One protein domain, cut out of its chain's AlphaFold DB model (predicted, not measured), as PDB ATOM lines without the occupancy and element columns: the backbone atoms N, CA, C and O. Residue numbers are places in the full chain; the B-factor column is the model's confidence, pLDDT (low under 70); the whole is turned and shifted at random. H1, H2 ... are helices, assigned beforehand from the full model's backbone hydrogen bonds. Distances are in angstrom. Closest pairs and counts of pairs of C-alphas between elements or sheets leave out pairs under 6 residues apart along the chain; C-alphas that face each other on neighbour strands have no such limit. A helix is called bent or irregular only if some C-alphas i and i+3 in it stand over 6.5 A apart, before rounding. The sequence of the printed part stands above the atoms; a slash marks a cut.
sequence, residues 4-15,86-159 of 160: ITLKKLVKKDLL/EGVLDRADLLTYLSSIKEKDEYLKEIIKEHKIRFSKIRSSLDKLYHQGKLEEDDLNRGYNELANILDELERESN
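Overview. This is residues 4 to 15 and 86 to 159 of the 160 residues of an uncharacterized protein of Pontibacillus yanchengensis Y32 (UniProt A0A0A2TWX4). H1 crosses the helical hairpin of H4 and H5, with H2 side by side with H1 and H3 packed on H5. The 86 printed residues, class all helix, hold five named helices, H1 to H5 in order, in mostly crossed packing. The whole is compact, with radius of gyration of the C-alphas 12.3 A and spans of 30 by 29 by 26 A.

Arrangement. H1, residues 4 to 15, touches H2, residues 86 to 100, opposite ways at a shallow tilt of 22 degrees; their closest C-alphas, Leu 14 and Arg 91, are 5.9 A apart. H4, residues 116 to 131, and H5, residues 137 to 159, form a hairpin at a steep tilt of 43 degrees, closest at C-alphas Arg 123 and Ala 148, 7.0 A. H1 is about perpendicular to both, touching H5 closest at C-alphas Thr 5 and Gly 143, 5.5 A. H3, residues 105 to 114, touches H5 with closest C-alphas Lys 109 and Ile 150, 6.6 A. Every O i to N i+4 pair is within hydrogen-bond range in H1 and H2, but 4 of 6 in H3, 11 of 12 in H4 and 16 of 19 in H5.

Along the chain. H1 begins at C-alpha 4 (28.235, 6.223, -20.893); H5, 31.9 A long, ends at C-alpha 159 (55.821, 19.315, -18.317). H3 is irregular, C-alphas 106 and 109 being 7.9 A apart; H5 only just, 142 and 145 being 6.6 A apart.

Size, cuts and confidence. Residues 16 to 85 are not printed; C-alphas 15 and 86 are 14.2 A apart. Residues 4, 102 to 106 and 141 have pLDDT under 70.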
ATOM      1  N   ILE A   4      29.484   5.882 -21.570       67.94
ATOM      2  CA  ILE A   4      28.235   6.223 -20.893       67.94
ATOM      3  C   ILE A   4      28.479   7.139 -19.685       67.94
ATOM      4  O   ILE A   4      27.762   8.125 -19.520       67.94
ATOM      5  N   THR A   5      29.498   6.872 -18.869       80.81
ATOM      6  CA  THR A   5      29.800   7.661 -17.666       80.81
ATOM      7  C   THR A   5      30.352   9.041 -18.021       80.81
ATOM      8  O   THR A   5      29.914  10.034 -17.444       80.81
ATOM      9  N   LEU A   6      31.221   9.152 -19.037       83.06
ATOM     10  CA  LEU A   6      31.696  10.464 -19.497       83.06
ATOM     11  C   LEU A   6      30.547  11.316 -20.048       83.06
ATOM     12  O   LEU A   6      30.405  12.480 -19.684       83.06
ATOM     13  N   LYS A   7      29.689  10.725 -20.890       87.19
ATOM     14  CA  LYS A   7      28.492  11.396 -21.425       87.19
ATOM     15  C   LYS A   7      27.591  11.901 -20.301       87.19
ATOM     16  O   LYS A   7      27.120  13.033 -20.369       87.19
ATOM     17  N   LYS A   8      27.368  11.084 -19.264       87.44
ATOM     18  CA  LYS A   8      26.590  11.475 -18.080       87.44
ATOM     19  C   LYS A   8      27.200  12.688 -17.380       87.44
ATOM     20  O   LYS A   8      26.473  13.642 -17.119       87.44
ATOM     21  N   LEU A   9      28.514  12.699 -17.150       88.81
ATOM     22  CA  LEU A   9      29.199  13.827 -16.511       88.81
ATOM     23  C   LEU A   9      29.106  15.116 -17.333       88.81
ATOM     24  O   LEU A   9      28.753  16.160 -16.788       88.81
ATOM     25  N   VAL A  10      29.354  15.043 -18.645       91.44
ATOM     26  CA  VAL A  10      29.230  16.208 -19.539       91.44
ATOM     27  C   VAL A  10      27.786  16.709 -19.585       91.44
ATOM     28  O   VAL A  10      27.553  17.915 -19.524       91.44
ATOM     29  N   LYS A  11      26.798  15.805 -19.627       92.06
ATOM     30  CA  LYS A  11      25.375  16.166 -19.550       92.06
ATOM     31  C   LYS A  11      25.041  16.866 -18.230       92.06
ATOM     32  O   LYS A  11      24.306  17.848 -18.233       92.06
ATOM     33  N   LYS A  12      25.572  16.378 -17.111       91.19
ATOM     34  CA  LYS A  12      25.325  16.950 -15.783       91.19
ATOM     35  C   LYS A  12      25.926  18.349 -15.654       91.19
ATOM     36  O   LYS A  12      25.239  19.259 -15.203       91.19
ATOM     37  N   ASP A  13      27.152  18.541 -16.139       92.25
ATOM     38  CA  ASP A  13      27.785  19.861 -16.222       92.25
ATOM     39  C   ASP A  13      27.007  20.816 -17.151       92.25
ATOM     40  O   ASP A  13      26.757  21.966 -16.798       92.25
ATOM     41  N   LEU A  14      26.532  20.339 -18.308       94.25
ATOM     42  CA  LEU A  14      25.663  21.117 -19.201       94.25
ATOM     43  C   LEU A  14      24.388  21.600 -18.489       94.25
ATOM     44  O   LEU A  14      24.075  22.790 -18.535       94.25
ATOM     45  N   LEU A  15      23.673  20.695 -17.815       93.44
ATOM     46  CA  LEU A  15      22.456  21.029 -17.070       93.44
ATOM     47  C   LEU A  15      22.746  22.025 -15.945       93.44
ATOM     48  O   LEU A  15      21.998  22.987 -15.770       93.44
ATOM     49  N   GLU A  86      28.366  30.791 -24.862       91.81
ATOM     50  CA  GLU A  86      29.366  29.996 -25.591       91.81
ATOM     51  C   GLU A  86      29.823  28.758 -24.801       91.81
ATOM     52  O   GLU A  86      29.951  27.673 -25.357       91.81
ATOM     53  N   GLY A  87      29.976  28.875 -23.476       91.06
ATOM     54  CA  GLY A  87      30.332  27.742 -22.622       91.06
ATOM     55  C   GLY A  87      29.253  26.655 -22.527       91.06
ATOM     56  O   GLY A  87      29.592  25.489 -22.329       91.06
ATOM     57  N   VAL A  88      27.971  27.007 -22.651       94.19
ATOM     58  CA  VAL A  88      26.857  26.044 -22.711       94.19
ATOM     59  C   VAL A  88      26.834  25.356 -24.075       94.19
ATOM     60  O   VAL A  88      26.694  24.136 -24.137       94.19
ATOM     61  N   LEU A  89      27.035  26.116 -25.154       94.12
ATOM     62  CA  LEU A  89      27.093  25.576 -26.515       94.12
ATOM     63  C   LEU A  89      28.280  24.617 -26.694       94.12
ATOM     64  O   LEU A  89      28.088  23.503 -27.165       94.12
ATOM     65  N   ASP A  90      29.467  24.978 -26.199       92.50
ATOM     66  CA  ASP A  90      30.670  24.132 -26.248       92.50
ATOM     67  C   ASP A  90      30.460  22.767 -25.563       92.50
ATOM     68  O   ASP A  90      30.913  21.729 -26.051       92.50
ATOM     69  N   ARG A  91      29.706  22.739 -24.456       92.94
ATOM     70  CA  ARG A  91      29.328  21.500 -23.755       92.94
ATOM     71  C   ARG A  91      28.312  20.675 -24.532       92.94
ATOM     72  O   ARG A  91      28.424  19.450 -24.561       92.94
ATOM     73  N   ALA A  92      27.323  21.326 -25.142       93.88
ATOM     74  CA  ALA A  92      26.331  20.658 -25.978       93.88
ATOM     75  C   ALA A  92      26.986  20.018 -27.215       93.88
ATOM     76  O   ALA A  92      26.685  18.867 -27.551       93.88
ATOM     77  N   ASP A  93      27.943  20.716 -27.828       92.94
ATOM     78  CA  ASP A  93      28.739  20.211 -28.944       92.94
ATOM     79  C   ASP A  93      29.588  19.012 -28.519       92.94
ATOM     80  O   ASP A  93      29.568  17.974 -29.184       92.94
ATOM     81  N   LEU A  94      30.278  19.104 -27.377       91.25
ATOM     82  CA  LEU A  94      31.056  17.984 -26.848       91.25
ATOM     83  C   LEU A  94      30.174  16.769 -26.542       91.25
ATOM     84  O   LEU A  94      30.538  15.647 -26.885       91.25
ATOM     85  N   LEU A  95      29.005  16.966 -25.929       91.38
ATOM     86  CA  LEU A  95      28.064  15.880 -25.648       91.38
ATOM     87  C   LEU A  95      27.567  15.213 -26.938       91.38
ATOM     88  O   LEU A  95      27.467  13.982 -27.001       91.38
ATOM     89  N   THR A  96      27.285  16.007 -27.971       89.75
ATOM     90  CA  THR A  96      26.886  15.518 -29.298       89.75
ATOM     91  C   THR A  96      28.008  14.707 -29.938       89.75
ATOM     92  O   THR A  96      27.782  13.578 -30.375       89.75
ATOM     93  N   TYR A  97      29.234  15.234 -29.920       87.62
ATOM     94  CA  TYR A  97      30.423  14.536 -30.400       87.62
ATOM     95  C   TYR A  97      30.612  13.200 -29.675       87.62
ATOM     96  O   TYR A  97      30.651  12.154 -30.321       87.62
ATOM     97  N   LEU A  98      30.607  13.197 -28.338       86.19
ATOM     98  CA  LEU A  98      30.720  11.975 -27.540       86.19
ATOM     99  C   LEU A  98      29.622  10.966 -27.890       86.19
ATOM    100  O   LEU A  98      29.877   9.762 -27.936       86.19
ATOM    101  N   SER A  99      28.400  11.441 -28.142       85.12
ATOM    102  CA  SER A  99      27.258  10.609 -28.541       85.12
ATOM    103  C   SER A  99      27.431   9.969 -29.920       85.12
ATOM    104  O   SER A  99      26.908   8.878 -30.131       85.12
ATOM    105  N   SER A 100      28.188  10.603 -30.818       81.31
ATOM    106  CA  SER A 100      28.479  10.098 -32.167       81.31
ATOM    107  C   SER A 100      29.565   9.015 -32.211       81.31
ATOM    108  O   SER A 100      29.616   8.225 -33.157       81.31
ATOM    109  N   ILE A 101      30.417   8.940 -31.185       77.25
ATOM    110  CA  ILE A 101      31.482   7.938 -31.099       77.25
ATOM    111  C   ILE A 101      30.863   6.588 -30.717       77.25
ATOM    112  O   ILE A 101      30.155   6.473 -29.711       77.25
ATOM    113  N   LYS A 102      31.125   5.557 -31.531       66.50
ATOM    114  CA  LYS A 102      30.737   4.169 -31.231       66.50
ATOM    115  C   LYS A 102      31.497   3.684 -29.998       66.50
ATOM    116  O   LYS A 102      32.680   3.975 -29.874       66.50
ATOM    117  N   GLU A 103      30.820   2.936 -29.130       61.16
ATOM    118  CA  GLU A 103      31.332   2.395 -27.862       61.16
ATOM    119  C   GLU A 103      32.575   1.515 -28.069       61.16
ATOM    120  O   GLU A 103      32.494   0.296 -28.209       61.16
ATOM    121  N   LYS A 104      33.746   2.146 -28.137       58.66
ATOM    122  CA  LYS A 104      35.041   1.488 -28.021       58.66
ATOM    123  C   LYS A 104      35.874   2.296 -27.043       58.66
ATOM    124  O   LYS A 104      36.360   3.370 -27.382       58.66
ATOM    125  N   ASP A 105      36.038   1.744 -25.849       57.25
ATOM    126  CA  ASP A 105      36.761   2.365 -24.734       57.25
ATOM    127  C   ASP A 105      38.240   2.664 -25.058       57.25
ATOM    128  O   ASP A 105      38.869   3.484 -24.393       57.25
ATOM    129  N   GLU A 106      38.791   2.054 -26.115       62.00
ATOM    130  CA  GLU A 106      40.205   2.149 -26.508       62.00
ATOM    131  C   GLU A 106      40.680   3.564 -26.898       62.00
ATOM    132  O   GLU A 106      41.885   3.795 -26.933       62.00
ATOM    133  N   TYR A 107      39.784   4.529 -27.147       74.12
ATOM    134  CA  TYR A 107      40.160   5.879 -27.611       74.12
ATOM    135  C   TYR A 107      39.863   7.008 -26.617       74.12
ATOM    136  O   TYR A 107      40.044   8.179 -26.942       74.12
ATOM    137  N   LEU A 108      39.436   6.691 -25.394       77.38
ATOM    138  CA  LEU A 108      39.047   7.701 -24.407       77.38
ATOM    139  C   LEU A 108      40.171   8.698 -24.087       77.38
ATOM    140  O   LEU A 108      39.942   9.907 -24.094       77.38
ATOM    141  N   LYS A 109      41.385   8.197 -23.813       82.81
ATOM    142  CA  LYS A 109      42.547   9.046 -23.499       82.81
ATOM    143  C   LYS A 109      42.880   9.978 -24.668       82.81
ATOM    144  O   LYS A 109      43.169  11.148 -24.436       82.81
ATOM    145  N   GLU A 110      42.748   9.499 -25.905       85.25
ATOM    146  CA  GLU A 110      42.965  10.308 -27.110       85.25
ATOM    147  C   GLU A 110      41.887  11.382 -27.290       85.25
ATOM    148  O   GLU A 110      42.221  12.533 -27.546       85.25
ATOM    149  N   ILE A 111      40.611  11.061 -27.051       86.56
ATOM    150  CA  ILE A 111      39.516  12.046 -27.082       86.56
ATOM    151  C   ILE A 111      39.731  13.137 -26.026       86.56
ATOM    152  O   ILE A 111      39.570  14.329 -26.302       86.56
ATOM    153  N   ILE A 112      40.099  12.743 -24.801       88.38
ATOM    154  CA  ILE A 112      40.367  13.696 -23.717       88.38
ATOM    155  C   ILE A 112      41.574  14.565 -24.062       88.38
ATOM    156  O   ILE A 112      41.549  15.766 -23.806       88.38
ATOM    157  N   LYS A 113      42.603  13.991 -24.685       88.50
ATOM    158  CA  LYS A 113      43.783  14.718 -25.150       88.50
ATOM    159  C   LYS A 113      43.454  15.708 -26.269       88.50
ATOM    160  O   LYS A 113      43.855  16.866 -26.172       88.50
ATOM    161  N   GLU A 114      42.692  15.294 -27.281       89.31
ATOM    162  CA  GLU A 114      42.251  16.141 -28.400       89.31
ATOM    163  C   GLU A 114      41.419  17.337 -27.912       89.31
ATOM    164  O   GLU A 114      41.558  18.457 -28.405       89.31
ATOM    165  N   HIS A 115      40.605  17.130 -26.874       89.00
ATOM    166  CA  HIS A 115      39.744  18.157 -26.292       89.00
ATOM    167  C   HIS A 115      40.175  18.590 -24.881       89.00
ATOM    168  O   HIS A 115      39.328  18.996 -24.079       89.00
ATOM    169  N   LYS A 116      41.482  18.558 -24.573       89.69
ATOM    170  CA  LYS A 116      42.025  18.770 -23.214       89.69
ATOM    171  C   LYS A 116      41.452  20.002 -22.518       89.69
ATOM    172  O   LYS A 116      40.951  19.899 -21.407       89.69
ATOM    173  N   ILE A 117      41.436  21.154 -23.194       90.12
ATOM    174  CA  ILE A 117      40.926  22.417 -22.627       90.12
ATOM    175  C   ILE A 117      39.445  22.310 -22.234       90.12
ATOM    176  O   ILE A 117      39.047  22.817 -21.183       90.12
ATOM    177  N   ARG A 118      38.621  21.653 -23.060       90.56
ATOM    178  CA  ARG A 118      37.189  21.462 -22.783       90.56
ATOM    179  C   ARG A 118      37.005  20.586 -21.551       90.56
ATOM    180  O   ARG A 118      36.281  20.960 -20.631       90.56
ATOM    181  N   PHE A 119      37.726  19.469 -21.491       91.50
ATOM    182  CA  PHE A 119      37.669  18.551 -20.356       91.50
ATOM    183  C   PHE A 119      38.236  19.141 -19.063       91.50
ATOM    184  O   PHE A 119      37.666  18.893 -18.006       91.50
ATOM    185  N   SER A 120      39.266  19.989 -19.121       90.69
ATOM    186  CA  SER A 120      39.744  20.739 -17.952       90.69
ATOM    187  C   SER A 120      38.674  21.689 -17.402       90.69
ATOM    188  O   SER A 120      38.463  21.735 -16.192       90.69
ATOM    189  N   LYS A 121      37.939  22.407 -18.267       90.50
ATOM    190  CA  LYS A 121      36.819  23.269 -17.836       90.50
ATOM    191  C   LYS A 121      35.689  22.463 -17.194       90.50
ATOM    192  O   LYS A 121      35.126  22.894 -16.189       90.50
ATOM    193  N   ILE A 122      35.370  21.304 -17.772       90.81
ATOM    194  CA  ILE A 122      34.364  20.382 -17.235       90.81
ATOM    195  C   ILE A 122      34.813  19.863 -15.870       90.81
ATOM    196  O   ILE A 122      34.038  19.950 -14.922       90.81
ATOM    197  N   ARG A 123      36.073  19.426 -15.727       90.44
ATOM    198  CA  ARG A 123      36.655  19.017 -14.440       90.44
ATOM    199  C   ARG A 123      36.457  20.094 -13.380       90.44
ATOM    200  O   ARG A 123      35.840  19.805 -12.371       90.44
ATOM    201  N   SER A 124      36.837  21.347 -13.638       89.31
ATOM    202  CA  SER A 124      36.658  22.433 -12.657       89.31
ATOM    203  C   SER A 124      35.204  22.651 -12.220       89.31
ATOM    204  O   SER A 124      34.946  23.129 -11.116       89.31
ATOM    205  N   SER A 125      34.238  22.348 -13.087       88.00
ATOM    206  CA  SER A 125      32.815  22.419 -12.750       88.00
ATOM    207  C   SER A 125      32.368  21.207 -11.927       88.00
ATOM    208  O   SER A 125      31.697  21.353 -10.902       88.00
ATOM    209  N   LEU A 126      32.825  20.014 -12.311       89.56
ATOM    210  CA  LEU A 126      32.599  18.776 -11.572       89.56
ATOM    211  C   LEU A 126      33.243  18.807 -10.180       89.56
ATOM    212  O   LEU A 126      32.615  18.327  -9.244       89.56
ATOM    213  N   ASP A 127      34.408  19.438 -10.006       88.75
ATOM    214  CA  ASP A 127      35.051  19.652  -8.700       88.75
ATOM    215  C   ASP A 127      34.089  20.384  -7.745       88.75
ATOM    216  O   ASP A 127      33.923  20.010  -6.582       88.75
ATOM    217  N   LYS A 128      33.377  21.407  -8.244       88.00
ATOM    218  CA  LYS A 128      32.374  22.135  -7.448       88.00
ATOM    219  C   LYS A 128      31.208  21.230  -7.067       88.00
ATOM    220  O   LYS A 128      30.770  21.268  -5.919       88.00
ATOM    221  N   LEU A 129      30.707  20.421  -8.000       86.62
ATOM    222  CA  LEU A 129      29.624  19.471  -7.725       86.62
ATOM    223  C   LEU A 129      30.045  18.392  -6.727       86.62
ATOM    224  O   LEU A 129      29.263  18.043  -5.844       86.62
ATOM    225  N   TYR A 130      31.279  17.904  -6.840       86.06
ATOM    226  CA  TYR A 130      31.880  16.953  -5.917       86.06
ATOM    227  C   TYR A 130      31.913  17.525  -4.497       86.06
ATOM    228  O   TYR A 130      31.358  16.925  -3.578       86.06
ATOM    229  N   HIS A 131      32.458  18.731  -4.321       86.12
ATOM    230  CA  HIS A 131      32.522  19.388  -3.013       86.12
ATOM    231  C   HIS A 131      31.149  19.756  -2.432       86.12
ATOM    232  O   HIS A 131      31.007  19.869  -1.217       86.12
ATOM    233  N   GLN A 132      30.133  19.918  -3.281       86.06
ATOM    234  CA  GLN A 132      28.745  20.127  -2.863       86.06
ATOM    235  C   GLN A 132      27.991  18.821  -2.559       86.06
ATOM    236  O   GLN A 132      26.821  18.885  -2.189       86.06
ATOM    237  N   GLY A 133      28.613  17.648  -2.736       84.38
ATOM    238  CA  GLY A 133      27.954  16.351  -2.549       84.38
ATOM    239  C   GLY A 133      26.874  16.054  -3.594       84.38
ATOM    240  O   GLY A 133      25.944  15.304  -3.319       84.38
ATOM    241  N   LYS A 134      26.964  16.663  -4.784       84.12
ATOM    242  CA  LYS A 134      25.977  16.525  -5.870       84.12
ATOM    243  C   LYS A 134      26.352  15.471  -6.913       84.12
ATOM    244  O   LYS A 134      25.616  15.286  -7.884       84.12
ATOM    245  N   LEU A 135      27.496  14.804  -6.763       83.50
ATOM    246  CA  LEU A 135      27.882  13.654  -7.584       83.50
ATOM    247  C   LEU A 135      27.471  12.364  -6.878       83.50
ATOM    248  O   LEU A 135      27.750  12.203  -5.693       83.50
ATOM    249  N   GLU A 136      26.803  11.467  -7.603       81.81
ATOM    250  CA  GLU A 136      26.472  10.142  -7.077       81.81
ATOM    251  C   GLU A 136      27.739   9.285  -6.996       81.81
ATOM    252  O   GLU A 136      28.712   9.536  -7.707       81.81
ATOM    253  N   GLU A 137      27.737   8.260  -6.147       75.88
ATOM    254  CA  GLU A 137      28.913   7.417  -5.900       75.88
ATOM    255  C   GLU A 137      29.491   6.804  -7.192       75.88
ATOM    256  O   GLU A 137      30.708   6.795  -7.388       75.88
ATOM    257  N   ASP A 138      28.627   6.394  -8.124       74.12
ATOM    258  CA  ASP A 138      29.025   5.869  -9.435       74.12
ATOM    259  C   ASP A 138      29.640   6.940 -10.354       74.12
ATOM    260  O   ASP A 138      30.645   6.670 -11.023       74.12
ATOM    261  N   ASP A 139      29.084   8.161 -10.369       77.88
ATOM    262  CA  ASP A 139      29.637   9.305 -11.118       77.88
ATOM    263  C   ASP A 139      31.060   9.617 -10.629       77.88
ATOM    264  O   ASP A 139      31.960   9.935 -11.412       77.88
ATOM    265  N   LEU A 140      31.252   9.504  -9.317       74.25
ATOM    266  CA  LEU A 140      32.462   9.841  -8.583       74.25
ATOM    267  C   LEU A 140      33.566   8.807  -8.833       74.25
ATOM    268  O   LEU A 140      34.652   9.148  -9.308       74.25
ATOM    269  N   ASN A 141      33.259   7.534  -8.574       68.62
ATOM    270  CA  ASN A 141      34.224   6.439  -8.611       68.62
ATOM    271  C   ASN A 141      34.602   6.017 -10.035       68.62
ATOM    272  O   ASN A 141      35.759   5.671 -10.269       68.62
ATOM    273  N   ARG A 142      33.658   6.043 -10.988       74.06
ATOM    274  CA  ARG A 142      33.887   5.530 -12.354       74.06
ATOM    275  C   ARG A 142      34.124   6.628 -13.389       74.06
ATOM    276  O   ARG A 142      34.672   6.336 -14.443       74.06
ATOM    277  N   GLY A 143      33.680   7.858 -13.136       79.88
ATOM    278  CA  GLY A 143      33.746   8.946 -14.114       79.88
ATOM    279  C   GLY A 143      34.727  10.040 -13.723       79.88
ATOM    280  O   GLY A 143      35.713  10.283 -14.413       79.88
ATOM    281  N   TYR A 144      34.447  10.712 -12.609       84.88
ATOM    282  CA  TYR A 144      35.175  11.905 -12.193       84.88
ATOM    283  C   TYR A 144      36.641  11.600 -11.866       84.88
ATOM    284  O   TYR A 144      37.532  12.245 -12.416       84.88
ATOM    285  N   ASN A 145      36.901  10.576 -11.044       82.81
ATOM    286  CA  ASN A 145      38.267  10.199 -10.665       82.81
ATOM    287  C   ASN A 145      39.113   9.777 -11.876       82.81
ATOM    288  O   ASN A 145      40.284  10.132 -11.974       82.81
ATOM    289  N   GLU A 146      38.529   9.043 -12.824       83.69
ATOM    290  CA  GLU A 146      39.247   8.606 -14.023       83.69
ATOM    291  C   GLU A 146      39.513   9.776 -14.985       83.69
ATOM    292  O   GLU A 146      40.623   9.892 -15.503       83.69
ATOM    293  N   LEU A 147      38.555  10.696 -15.161       87.50
ATOM    294  CA  LEU A 147      38.779  11.940 -15.905       87.50
ATOM    295  C   LEU A 147      39.917  12.764 -15.281       87.50
ATOM    296  O   LEU A 147      40.792  13.244 -16.002       87.50
ATOM    297  N   ALA A 148      39.914  12.912 -13.952       86.50
ATOM    298  CA  ALA A 148      40.957  13.624 -13.222       86.50
ATOM    299  C   ALA A 148      42.332  12.971 -13.423       86.50
ATOM    300  O   ALA A 148      43.278  13.664 -13.785       86.50
ATOM    301  N   ASN A 149      42.421  11.643 -13.297       88.19
ATOM    302  CA  ASN A 149      43.663  10.900 -13.508       88.19
ATOM    303  C   ASN A 149      44.215  11.083 -14.928       88.19
ATOM    304  O   ASN A 149      45.400  11.367 -15.088       88.19
ATOM    305  N   ILE A 150      43.367  10.972 -15.957       88.25
ATOM    306  CA  ILE A 150      43.796  11.149 -17.353       88.25
ATOM    307  C   ILE A 150      44.301  12.576 -17.587       88.25
ATOM    308  O   ILE A 150      45.335  12.769 -18.225       88.25
ATOM    309  N   LEU A 151      43.602  13.589 -17.069       89.88
ATOM    310  CA  LEU A 151      44.035  14.981 -17.202       89.88
ATOM    311  C   LEU A 151      45.355  15.240 -16.463       89.88
ATOM    312  O   LEU A 151      46.240  15.876 -17.035       89.88
ATOM    313  N   ASP A 152      45.517  14.700 -15.254       91.94
ATOM    314  CA  ASP A 152      46.754  14.810 -14.473       91.94
ATOM    315  C   ASP A 152      47.937  14.125 -15.184       91.94
ATOM    316  O   ASP A 152      49.044  14.665 -15.215       91.94
ATOM    317  N   GLU A 153      47.723  12.953 -15.793       90.12
ATOM    318  CA  GLU A 153      48.728  12.284 -16.629       90.12
ATOM    319  C   GLU A 153      49.135  13.152 -17.824       90.12
ATOM    320  O   GLU A 153      50.322  13.392 -18.039       90.12
ATOM    321  N   LEU A 154      48.157  13.679 -18.566       87.69
ATOM    322  CA  LEU A 154      48.399  14.538 -19.729       87.69
ATOM    323  C   LEU A 154      49.082  15.861 -19.357       87.69
ATOM    324  O   LEU A 154      49.737  16.479 -20.198       87.69
ATOM    325  N   GLU A 155      48.897  16.362 -18.136       88.75
ATOM    326  CA  GLU A 155      49.624  17.522 -17.612       88.75
ATOM    327  C   GLU A 155      51.077  17.184 -17.277       88.75
ATOM    328  O   GLU A 155      51.967  17.950 -17.644       88.75
ATOM    329  N   ARG A 156      51.343  16.025 -16.664       90.50
ATOM    330  CA  ARG A 156      52.716  15.557 -16.409       90.50
ATOM    331  C   ARG A 156      53.486  15.314 -17.707       90.50
ATOM    332  O   ARG A 156      54.620  15.762 -17.809       90.50
ATOM    333  N   GLU A 157      52.855  14.691 -18.705       87.12
ATOM    334  CA  GLU A 157      53.435  14.466 -20.042       87.12
ATOM    335  C   GLU A 157      53.772  15.777 -20.780       87.12
ATOM    336  O   GLU A 157      54.642  15.786 -21.640       87.12
ATOM    337  N   SER A 158      53.092  16.887 -20.464       81.31
ATOM    338  CA  SER A 158      53.362  18.196 -21.089       81.31
ATOM    339  C   SER A 158      54.497  18.977 -20.406       81.31
ATOM    340  O   SER A 158      54.981  19.950 -20.977       81.31
ATOM    341  N   ASN A 159      54.873  18.595 -19.179       77.25
ATOM    342  CA  ASN A 159      55.821  19.315 -18.317       77.25
ATOM    343  C   ASN A 159      57.172  18.592 -18.135       77.25
ATOM    344  O   ASN A 159      58.045  19.126 -17.449       77.25
TER     345      ASN A 159